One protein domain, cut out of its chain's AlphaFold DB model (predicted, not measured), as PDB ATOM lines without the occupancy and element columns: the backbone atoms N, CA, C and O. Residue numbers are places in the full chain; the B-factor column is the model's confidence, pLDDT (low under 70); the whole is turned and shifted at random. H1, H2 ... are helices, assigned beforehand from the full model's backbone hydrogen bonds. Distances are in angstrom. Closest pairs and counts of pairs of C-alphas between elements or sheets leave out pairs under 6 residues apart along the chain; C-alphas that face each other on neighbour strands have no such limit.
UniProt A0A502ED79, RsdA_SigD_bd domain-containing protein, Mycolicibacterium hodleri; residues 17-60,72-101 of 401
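This is residues 17 to 60 and 72 to 101 of the 401 residues of the protein "RsdA_SigD_bd domain-containing protein" of Mycolicibacterium hodleri (UniProt A0A502ED79). The longest helix, H2, lies between H1 and a nearly crosswise H4, while residues 72 to 85, with H3, stick out at one end. The 74 printed residues, with four named helices in the order H1 to H4 and no named strand, are all helix in class. The whole is loose, radius of gyration of the C-alphas 14.9 A, and elongated, spanning 50 by 29 by 22 A.

Find C-alpha 40 at (-14.525, -13.872, -36.420); from there H2, residues 40 to 57, runs 25.7 A. H1, residues 17 to 30, begins at (-31.934, -9.029, -43.447) and runs 19.7 A. H3 is residues 72 to 79, 10.0 A. H4, residues 86 to 101, runs 22.2 A.

Look at Leu 29 and Ser 50, the closest C-alphas of H1 and H2, 6.5 A apart: these helices only just touch, with 3 pairs of C-alphas within 8 A, the same way at 38 degrees, only just steep. H2 and H4 only just touch, also with 3 pairs, closest at Gly 51 and Ser 87, 6.6 A, about perpendicular at 76 degrees. H3 touches no helix. Every O i to N i+4 pair is within hydrogen-bond range in H1, H2 and H3, and 10 of 12 in H4.

Residues 61 to 71 are not printed; C-alphas 60 and 72 are 18.5 A apart. pLDDT is under 70 at residues 60, 77 and 79 to 101.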
ATOM      1  N   ASN A  17     -32.358  -8.509 -44.742       87.06
ATOM      2  CA  ASN A  17     -31.934  -9.029 -43.447       87.06
ATOM      3  C   ASN A  17     -30.447  -8.745 -43.159       87.06
ATOM      4  O   ASN A  17     -30.114  -8.390 -42.031       87.06
ATOM      5  N   GLU A  18     -29.566  -8.839 -44.161       85.38
ATOM      6  CA  GLU A  18     -28.163  -8.401 -44.045       85.38
ATOM      7  C   GLU A  18     -28.082  -6.898 -43.766       85.38
ATOM      8  O   GLU A  18     -27.351  -6.484 -42.868       85.38
ATOM      9  N   ILE A  19     -28.895  -6.091 -44.457       88.44
ATOM     10  CA  ILE A  19     -28.959  -4.638 -44.247       88.44
ATOM     11  C   ILE A  19     -29.424  -4.316 -42.816       88.44
ATOM     12  O   ILE A  19     -28.773  -3.540 -42.121       88.44
ATOM     13  N   ASN A  20     -30.498  -4.952 -42.325       90.94
ATOM     14  CA  ASN A  20     -30.978  -4.738 -40.952       90.94
ATOM     15  C   ASN A  20     -29.974  -5.220 -39.885       90.94
ATOM     16  O   ASN A  20     -29.845  -4.606 -38.825       90.94
ATOM     17  N   ARG A  21     -29.243  -6.308 -40.164       88.69
ATOM     18  CA  ARG A  21     -28.161  -6.796 -39.301       88.69
ATOM     19  C   ARG A  21     -27.008  -5.793 -39.244       88.69
ATOM     20  O   ARG A  21     -26.564  -5.480 -38.143       88.69
ATOM     21  N   ALA A  22     -26.547  -5.287 -40.388       89.38
ATOM     22  CA  ALA A  22     -25.469  -4.301 -40.459       89.38
ATOM     23  C   ALA A  22     -25.851  -2.995 -39.739       89.38
ATOM     24  O   ALA A  22     -25.059  -2.461 -38.968       89.38
ATOM     25  N   ASP A  23     -27.089  -2.529 -39.908       92.19
ATOM     26  CA  ASP A  23     -27.628  -1.370 -39.188       92.19
ATOM     27  C   ASP A  23     -27.581  -1.572 -37.659       92.19
ATOM     28  O   ASP A  23     -27.007  -0.762 -36.930       92.19
ATOM     29  N   ARG A  24     -28.051  -2.724 -37.155       91.00
ATOM     30  CA  ARG A  24     -27.948  -3.059 -35.721       91.00
ATOM     31  C   ARG A  24     -26.513  -3.240 -35.226       91.00
ATOM     32  O   ARG A  24     -26.228  -2.904 -34.075       91.00
ATOM     33  N   PHE A  25     -25.616  -3.756 -36.062       91.19
ATOM     34  CA  PHE A  25     -24.186  -3.829 -35.767       91.19
ATOM     35  C   PHE A  25     -23.627  -2.416 -35.530       91.19
ATOM     36  O   PHE A  25     -23.063  -2.157 -34.463       91.19
ATOM     37  N   PHE A  26     -23.880  -1.470 -36.441       90.94
ATOM     38  CA  PHE A  26     -23.438  -0.082 -36.289       90.94
ATOM     39  C   PHE A  26     -24.112   0.652 -35.124       90.94
ATOM     40  O   PHE A  26     -23.418   1.358 -34.393       90.94
ATOM     41  N   GLU A  27     -25.406   0.447 -34.874       92.25
ATOM     42  CA  GLU A  27     -26.102   1.049 -33.726       92.25
ATOM     43  C   GLU A  27     -25.532   0.535 -32.389       92.25
ATOM     44  O   GLU A  27     -25.229   1.317 -31.485       92.25
ATOM     45  N   SER A  28     -25.264  -0.773 -32.272       92.50
ATOM     46  CA  SER A  28     -24.618  -1.334 -31.074       92.50
ATOM     47  C   SER A  28     -23.188  -0.799 -30.871       92.50
ATOM     48  O   SER A  28     -22.814  -0.439 -29.746       92.50
ATOM     49  N   LEU A  29     -22.423  -0.624 -31.960       92.25
ATOM     50  CA  LEU A  29     -21.127   0.062 -31.954       92.25
ATOM     51  C   LEU A  29     -21.241   1.553 -31.605       92.25
ATOM     52  O   LEU A  29     -20.350   2.084 -30.940       92.25
ATOM     53  N   ALA A  30     -22.304   2.252 -31.994       90.25
ATOM     54  CA  ALA A  30     -22.510   3.649 -31.629       90.25
ATOM     55  C   ALA A  30     -22.787   3.790 -30.121       90.25
ATOM     56  O   ALA A  30     -22.143   4.616 -29.455       90.25
ATOM     57  N   ALA A  31     -23.664   2.927 -29.595       91.12
ATOM     58  CA  ALA A  31     -24.195   2.905 -28.228       91.12
ATOM     59  C   ALA A  31     -23.287   2.242 -27.164       91.12
ATOM     60  O   ALA A  31     -23.713   2.026 -26.025       91.12
ATOM     61  N   LYS A  32     -22.035   1.905 -27.514       89.06
ATOM     62  CA  LYS A  32     -21.067   1.197 -26.644       89.06
ATOM     63  C   LYS A  32     -21.580  -0.148 -26.091       89.06
ATOM     64  O   LYS A  32     -21.135  -0.580 -25.029       89.06
ATOM     65  N   GLN A  33     -22.493  -0.805 -26.802       87.12
ATOM     66  CA  GLN A  33     -23.030  -2.110 -26.418       87.12
ATOM     67  C   GLN A  33     -22.133  -3.256 -26.916       87.12
ATOM     68  O   GLN A  33     -21.377  -3.068 -27.873       87.12
ATOM     69  N   PRO A  34     -22.186  -4.447 -26.286       81.25
ATOM     70  CA  PRO A  34     -21.560  -5.640 -26.842       81.25
ATOM     71  C   PRO A  34     -22.208  -5.982 -28.188       81.25
ATOM     72  O   PRO A  34     -23.429  -6.093 -28.297       81.25
ATOM     73  N   VAL A  35     -21.371  -6.141 -29.208       85.06
ATOM     74  CA  VAL A  35     -21.797  -6.408 -30.582       85.06
ATOM     75  C   VAL A  35     -21.947  -7.916 -30.784       85.06
ATOM     76  O   VAL A  35     -21.063  -8.681 -30.401       85.06
ATOM     77  N   TYR A  36     -23.050  -8.346 -31.395       79.31
ATOM     78  CA  TYR A  36     -23.232  -9.736 -31.817       79.31
ATOM     79  C   TYR A  36     -22.651  -9.936 -33.217       79.31
ATOM     80  O   TYR A  36     -23.339  -9.714 -34.211       79.31
ATOM     81  N   SER A  37     -21.392 -10.363 -33.278       83.69
ATOM     82  CA  SER A  37     -20.763 -10.817 -34.519       83.69
ATOM     83  C   SER A  37     -21.144 -12.272 -34.818       83.69
ATOM     84  O   SER A  37     -21.155 -13.093 -33.897       83.69
ATOM     85  N   THR A  38     -21.433 -12.613 -36.076       83.12
ATOM     86  CA  THR A  38     -21.584 -14.020 -36.499       83.12
ATOM     87  C   THR A  38     -20.256 -14.654 -36.879       83.12
ATOM     88  O   THR A  38     -20.086 -15.856 -36.686       83.12
ATOM     89  N   ASP A  39     -19.313 -13.841 -37.359       83.00
ATOM     90  CA  ASP A  39     -18.056 -14.288 -37.956       83.00
ATOM     91  C   ASP A  39     -16.844 -13.666 -37.229       83.00
ATOM     92  O   ASP A  39     -16.947 -12.560 -36.678       83.00
ATOM     93  N   PRO A  40     -15.686 -14.354 -37.168       84.69
ATOM     94  CA  PRO A  40     -14.525 -13.872 -36.420       84.69
ATOM     95  C   PRO A  40     -13.962 -12.553 -36.974       84.69
ATOM     96  O   PRO A  40     -13.567 -11.690 -36.193       84.69
ATOM     97  N   GLU A  41     -13.985 -12.347 -38.291       83.56
ATOM     98  CA  GLU A  41     -13.560 -11.101 -38.937       83.56
ATOM     99  C   GLU A  41     -14.455  -9.904 -38.574       83.56
ATOM    100  O   GLU A  41     -13.966  -8.787 -38.403       83.56
ATOM    101  N   GLU A  42     -15.757 -10.127 -38.375       84.50
ATOM    102  CA  GLU A  42     -16.698  -9.093 -37.934       84.50
ATOM    103  C   GLU A  42     -16.455  -8.720 -36.461       84.50
ATOM    104  O   GLU A  42     -16.609  -7.557 -36.083       84.50
ATOM    105  N   ALA A  43     -16.015  -9.674 -35.632       88.62
ATOM    106  CA  ALA A  43     -15.605  -9.406 -34.252       88.62
ATOM    107  C   ALA A  43     -14.293  -8.600 -34.184       88.62
ATOM    108  O   ALA A  43     -14.171  -7.682 -33.366       88.62
ATOM    109  N   GLU A  44     -13.326  -8.888 -35.062       89.06
ATOM    110  CA  GLU A  44     -12.098  -8.092 -35.184       89.06
ATOM    111  C   GLU A  44     -12.381  -6.675 -35.709       89.06
ATOM    112  O   GLU A  44     -11.859  -5.699 -35.156       89.06
ATOM    113  N   LEU A  45     -13.269  -6.535 -36.701       87.81
ATOM    114  CA  LEU A  45     -13.734  -5.238 -37.201       87.81
ATOM    115  C   LEU A  45     -14.451  -4.431 -36.108       87.81
ATOM    116  O   LEU A  45     -14.152  -3.250 -35.923       87.81
ATOM    117  N   ALA A  46     -15.349  -5.061 -35.342       90.44
ATOM    118  CA  ALA A  46     -16.035  -4.425 -34.219       90.44
ATOM    119  C   ALA A  46     -15.043  -3.922 -33.160       90.44
ATOM    120  O   ALA A  46     -15.160  -2.786 -32.689       90.44
ATOM    121  N   PHE A  47     -14.030  -4.727 -32.819       90.56
ATOM    122  CA  PHE A  47     -12.975  -4.317 -31.895       90.56
ATOM    123  C   PHE A  47     -12.207  -3.097 -32.424       90.56
ATOM    124  O   PHE A  47     -12.074  -2.104 -31.703       90.56
ATOM    125  N   LEU A  48     -11.772  -3.128 -33.688       91.31
ATOM    126  CA  LEU A  48     -11.054  -2.025 -34.328       91.31
ATOM    127  C   LEU A  48     -11.889  -0.737 -34.333       91.31
ATOM    128  O   LEU A  48     -11.411   0.311 -33.889       91.31
ATOM    129  N   MET A  49     -13.142  -0.811 -34.795       91.12
ATOM    130  CA  MET A  49     -14.036   0.348 -34.855       91.12
ATOM    131  C   MET A  49     -14.359   0.896 -33.465       91.12
ATOM    132  O   MET A  49     -14.438   2.112 -33.301       91.12
ATOM    133  N   SER A  50     -14.503   0.033 -32.453       90.25
ATOM    134  CA  SER A  50     -14.726   0.470 -31.070       90.25
ATOM    135  C   SER A  50     -13.537   1.257 -30.509       90.25
ATOM    136  O   SER A  50     -13.755   2.284 -29.866       90.25
ATOM    137  N   GLY A  51     -12.304   0.828 -30.818       89.19
ATOM    138  CA  GLY A  51     -11.074   1.527 -30.449       89.19
ATOM    139  C   GLY A  51     -10.987   2.901 -31.104       89.19
ATOM    140  O   GLY A  51     -10.928   3.899 -30.398       89.19
ATOM    141  N   TRP A  52     -11.108   2.967 -32.435       90.06
ATOM    142  CA  TRP A  52     -11.100   4.240 -33.171       90.06
ATOM    143  C   TRP A  52     -12.189   5.212 -32.689       90.06
ATOM    144  O   TRP A  52     -11.925   6.391 -32.470       90.06
ATOM    145  N   ARG A  53     -13.413   4.716 -32.480       89.06
ATOM    146  CA  ARG A  53     -14.545   5.499 -31.965       89.06
ATOM    147  C   ARG A  53     -14.254   6.075 -30.582       89.06
ATOM    148  O   ARG A  53     -14.713   7.175 -30.287       89.06
ATOM    149  N   ASP A  54     -13.558   5.334 -29.725       87.69
ATOM    150  CA  ASP A  54     -13.186   5.816 -28.397       87.69
ATOM    151  C   ASP A  54     -12.003   6.785 -28.456       87.69
ATOM    152  O   ASP A  54     -12.095   7.829 -27.825       87.69
ATOM    153  N   ASP A  55     -10.994   6.533 -29.292       84.94
ATOM    154  CA  ASP A  55      -9.871   7.454 -29.523       84.94
ATOM    155  C   ASP A  55     -10.336   8.808 -30.109       84.94
ATOM    156  O   ASP A  55      -9.816   9.855 -29.737       84.94
ATOM    157  N   VAL A  56     -11.343   8.816 -30.995       86.12
ATOM    158  CA  VAL A  56     -11.942  10.043 -31.569       86.12
ATOM    159  C   VAL A  56     -12.874  10.767 -30.587       86.12
ATOM    160  O   VAL A  56     -13.095  11.971 -30.718       86.12
ATOM    161  N   ARG A  57     -13.458  10.047 -29.621       87.38
ATOM    162  CA  ARG A  57     -14.360  10.621 -28.607       87.38
ATOM    163  C   ARG A  57     -13.643  11.031 -27.324       87.38
ATOM    164  O   ARG A  57     -14.241  11.768 -26.540       87.38
ATOM    165  N   ASP A  58     -12.420  10.562 -27.091       86.44
ATOM    166  CA  ASP A  58     -11.608  11.024 -25.973       86.44
ATOM    167  C   ASP A  58     -11.153  12.462 -26.247       86.44
ATOM    168  O   ASP A  58     -10.659  12.794 -27.327       86.44
ATOM    169  N   ALA A  59     -11.393  13.357 -25.292       75.31
ATOM    170  CA  ALA A  59     -11.099  14.768 -25.497       75.31
ATOM    171  C   ALA A  59      -9.574  14.969 -25.541       75.31
ATOM    172  O   ALA A  59      -8.873  14.423 -24.683       75.31
ATOM    173  N   PRO A  60      -9.032  15.773 -26.478       67.88
ATOM    174  CA  PRO A  60      -7.603  16.045 -26.502       67.88
ATOM    175  C   PRO A  60      -7.187  16.642 -25.157       67.88
ATOM    176  O   PRO A  60      -7.835  17.559 -24.650       67.88
ATOM    177  N   GLU A  72       8.269  11.125 -18.808       84.88
ATOM    178  CA  GLU A  72       7.674  10.091 -17.952       84.88
ATOM    179  C   GLU A  72       6.541   9.330 -18.669       84.88
ATOM    180  O   GLU A  72       6.460   8.106 -18.568       84.88
ATOM    181  N   ALA A  73       5.742  10.004 -19.497       79.69
ATOM    182  CA  ALA A  73       4.767   9.411 -20.410       79.69
ATOM    183  C   ALA A  73       5.441   8.566 -21.505       79.69
ATOM    184  O   ALA A  73       4.965   7.477 -21.816       79.69
ATOM    185  N   LEU A  74       6.582   9.009 -22.045       78.62
ATOM    186  CA  LEU A  74       7.370   8.238 -23.010       78.62
ATOM    187  C   LEU A  74       7.971   6.982 -22.363       78.62
ATOM    188  O   LEU A  74       7.786   5.880 -22.875       78.62
ATOM    189  N   HIS A  75       8.637   7.118 -21.213       81.56
ATOM    190  CA  HIS A  75       9.205   5.975 -20.493       81.56
ATOM    191  C   HIS A  75       8.134   5.016 -19.966       81.56
ATOM    192  O   HIS A  75       8.334   3.807 -20.024       81.56
ATOM    193  N   SER A  76       6.988   5.511 -19.491       75.69
ATOM    194  CA  SER A  76       5.869   4.653 -19.086       75.69
ATOM    195  C   SER A  76       5.135   4.045 -20.281       75.69
ATOM    196  O   SER A  76       4.626   2.937 -20.154       75.69
ATOM    197  N   GLY A  77       5.136   4.692 -21.451       69.62
ATOM    198  CA  GLY A  77       4.713   4.103 -22.721       69.62
ATOM    199  C   GLY A  77       5.585   2.906 -23.101       69.62
ATOM    200  O   GLY A  77       5.067   1.801 -23.239       69.62
ATOM    201  N   LEU A  78       6.906   3.112 -23.152       73.00
ATOM    202  CA  LEU A  78       7.918   2.083 -23.435       73.00
ATOM    203  C   LEU A  78       7.922   0.952 -22.387       73.00
ATOM    204  O   LEU A  78       8.035  -0.223 -22.716       73.00
ATOM    205  N   ALA A  79       7.751   1.268 -21.100       69.06
ATOM    206  CA  ALA A  79       7.710   0.262 -20.036       69.06
ATOM    207  C   ALA A  79       6.391  -0.537 -19.993       69.06
ATOM    208  O   ALA A  79       6.321  -1.581 -19.338       69.06
ATOM    209  N   LYS A  80       5.331  -0.070 -20.670       55.97
ATOM    210  CA  LYS A  80       3.988  -0.681 -20.655       55.97
ATOM    211  C   LYS A  80       3.728  -1.621 -21.839       55.97
ATOM    212  O   LYS A  80       2.588  -2.047 -22.030       55.97
ATOM    213  N   ASP A  81       4.792  -2.087 -22.495       50.44
ATOM    214  CA  ASP A  81       4.835  -3.150 -23.523       50.44
ATOM    215  C   ASP A  81       4.352  -4.551 -23.058       50.44
ATOM    216  O   ASP A  81       4.615  -5.574 -23.689       50.44
ATOM    217  N   ARG A  82       3.609  -4.642 -21.944       50.81
ATOM    218  CA  ARG A  82       3.035  -5.894 -21.407       50.81
ATOM    219  C   ARG A  82       1.510  -5.941 -21.337       50.81
ATOM    220  O   ARG A  82       0.957  -6.951 -20.907       50.81
ATOM    221  N   ARG A  83       0.808  -4.906 -21.804       48.12
ATOM    222  CA  ARG A  83      -0.571  -5.071 -22.290       48.12
ATOM    223  C   ARG A  83      -0.576  -4.779 -23.782       48.12
ATOM    224  O   ARG A  83      -0.089  -3.715 -24.155       48.12
ATOM    225  N   PRO A  84      -1.127  -5.669 -24.627       46.44
ATOM    226  CA  PRO A  84      -1.146  -5.455 -26.062       46.44
ATOM    227  C   PRO A  84      -2.064  -4.277 -26.399       46.44
ATOM    228  O   PRO A  84      -3.247  -4.451 -26.687       46.44
ATOM    229  N   ARG A  85      -1.489  -3.071 -26.438       51.31
ATOM    230  CA  ARG A  85      -2.013  -1.938 -27.201       51.31
ATOM    231  C   ARG A  85      -1.850  -2.237 -28.695       51.31
ATOM    232  O   ARG A  85      -1.195  -1.496 -29.421       51.31
ATOM    233  N   ARG A  86      -2.488  -3.319 -29.164       48.72
ATOM    234  CA  ARG A  86      -2.720  -3.559 -30.596       48.72
ATOM    235  C   ARG A  86      -3.453  -2.364 -31.213       48.72
ATOM    236  O   ARG A  86      -3.219  -2.070 -32.373       48.72
ATOM    237  N   SER A  87      -4.207  -1.605 -30.411       49.50
ATOM    238  CA  SER A  87      -4.729  -0.296 -30.795       49.50
ATOM    239  C   SER A  87      -3.654   0.709 -31.214       49.50
ATOM    240  O   SER A  87      -3.861   1.352 -32.217       49.50
ATOM    241  N   LEU A  88      -2.487   0.845 -30.572       48.94
ATOM    242  CA  LEU A  88      -1.547   1.925 -30.942       48.94
ATOM    243  C   LEU A  88      -0.714   1.618 -32.201       48.94
ATOM    244  O   LEU A  88      -0.387   2.529 -32.954       48.94
ATOM    245  N   ALA A  89      -0.458   0.337 -32.490       46.47
ATOM    246  CA  ALA A  89       0.125  -0.082 -33.769       46.47
ATOM    247  C   ALA A  89      -0.903  -0.087 -34.923       46.47
ATOM    248  O   ALA A  89      -0.542   0.194 -36.063       46.47
ATOM    249  N   VAL A  90      -2.187  -0.356 -34.641       46.97
ATOM    250  CA  VAL A  90      -3.269  -0.363 -35.650       46.97
ATOM    251  C   VAL A  90      -3.910   1.019 -35.839       46.97
ATOM    252  O   VAL A  90      -4.350   1.331 -36.939       46.97
ATOM    253  N   VAL A  91      -3.852   1.916 -34.853       48.22
ATOM    254  CA  VAL A  91      -4.067   3.362 -35.044       48.22
ATOM    255  C   VAL A  91      -2.997   3.898 -35.992       48.22
ATOM    256  O   VAL A  91      -3.332   4.654 -36.889       48.22
ATOM    257  N   GLY A  92      -1.761   3.390 -35.950       42.94
ATOM    258  CA  GLY A  92      -0.767   3.625 -37.006       42.94
ATOM    259  C   GLY A  92      -1.162   3.133 -38.412       42.94
ATOM    260  O   GLY A  92      -0.519   3.526 -39.376       42.94
ATOM    261  N   SER A  93      -2.212   2.315 -38.560       45.44
ATOM    262  CA  SER A  93      -2.689   1.777 -39.844       45.44
ATOM    263  C   SER A  93      -4.027   2.383 -40.288       45.44
ATOM    264  O   SER A  93      -4.167   2.739 -41.453       45.44
ATOM    265  N   VAL A  94      -4.978   2.616 -39.376       48.78
ATOM    266  CA  VAL A  94      -6.261   3.271 -39.697       48.78
ATOM    267  C   VAL A  94      -6.197   4.787 -39.561       48.78
ATOM    268  O   VAL A  94      -6.817   5.470 -40.371       48.78
ATOM    269  N   ALA A  95      -5.371   5.346 -38.670       44.72
ATOM    270  CA  ALA A  95      -4.992   6.749 -38.813       44.72
ATOM    271  C   ALA A  95      -4.099   6.939 -40.043       44.72
ATOM    272  O   ALA A  95      -4.239   7.971 -40.668       44.72
ATOM    273  N   ALA A  96      -3.282   5.971 -40.482       40.84
ATOM    274  CA  ALA A  96      -2.624   6.084 -41.792       40.84
ATOM    275  C   ALA A  96      -3.621   6.000 -42.962       40.84
ATOM    276  O   ALA A  96      -3.502   6.789 -43.885       40.84
ATOM    277  N   ALA A  97      -4.643   5.140 -42.918       44.22
ATOM    278  CA  ALA A  97      -5.675   5.078 -43.960       44.22
ATOM    279  C   ALA A  97      -6.582   6.330 -43.990       44.22
ATOM    280  O   ALA A  97      -6.894   6.838 -45.063       44.22
ATOM    281  N   MET A  98      -6.952   6.875 -42.828       50.81
ATOM    282  CA  MET A  98      -7.724   8.123 -42.719       50.81
ATOM    283  C   MET A  98      -6.858   9.370 -42.947       50.81
ATOM    284  O   MET A  98      -7.345  10.348 -43.501       50.81
ATOM    285  N   LEU A  99      -5.560   9.339 -42.631       46.88
ATOM    286  CA  LEU A  99      -4.588  10.343 -43.074       46.88
ATOM    287  C   LEU A  99      -4.368  10.218 -44.591       46.88
ATOM    288  O   LEU A  99      -4.278  11.235 -45.261       46.88
ATOM    289  N   CYS A 100      -4.418   9.028 -45.193       50.53
ATOM    290  CA  CYS A 100      -4.467   8.877 -46.654       50.53
ATOM    291  C   CYS A 100      -5.716   9.503 -47.298       50.53
ATOM    292  O   CYS A 100      -5.697   9.750 -48.501       50.53
ATOM    293  N   ILE A 101      -6.746   9.836 -46.513       52.19
ATOM    294  CA  ILE A 101      -7.926  10.598 -46.952       52.19
ATOM    295  C   ILE A 101      -7.875  12.074 -46.477       52.19
ATOM    296  O   ILE A 101      -8.454  12.938 -47.128       52.19
TER     297      ILE A 101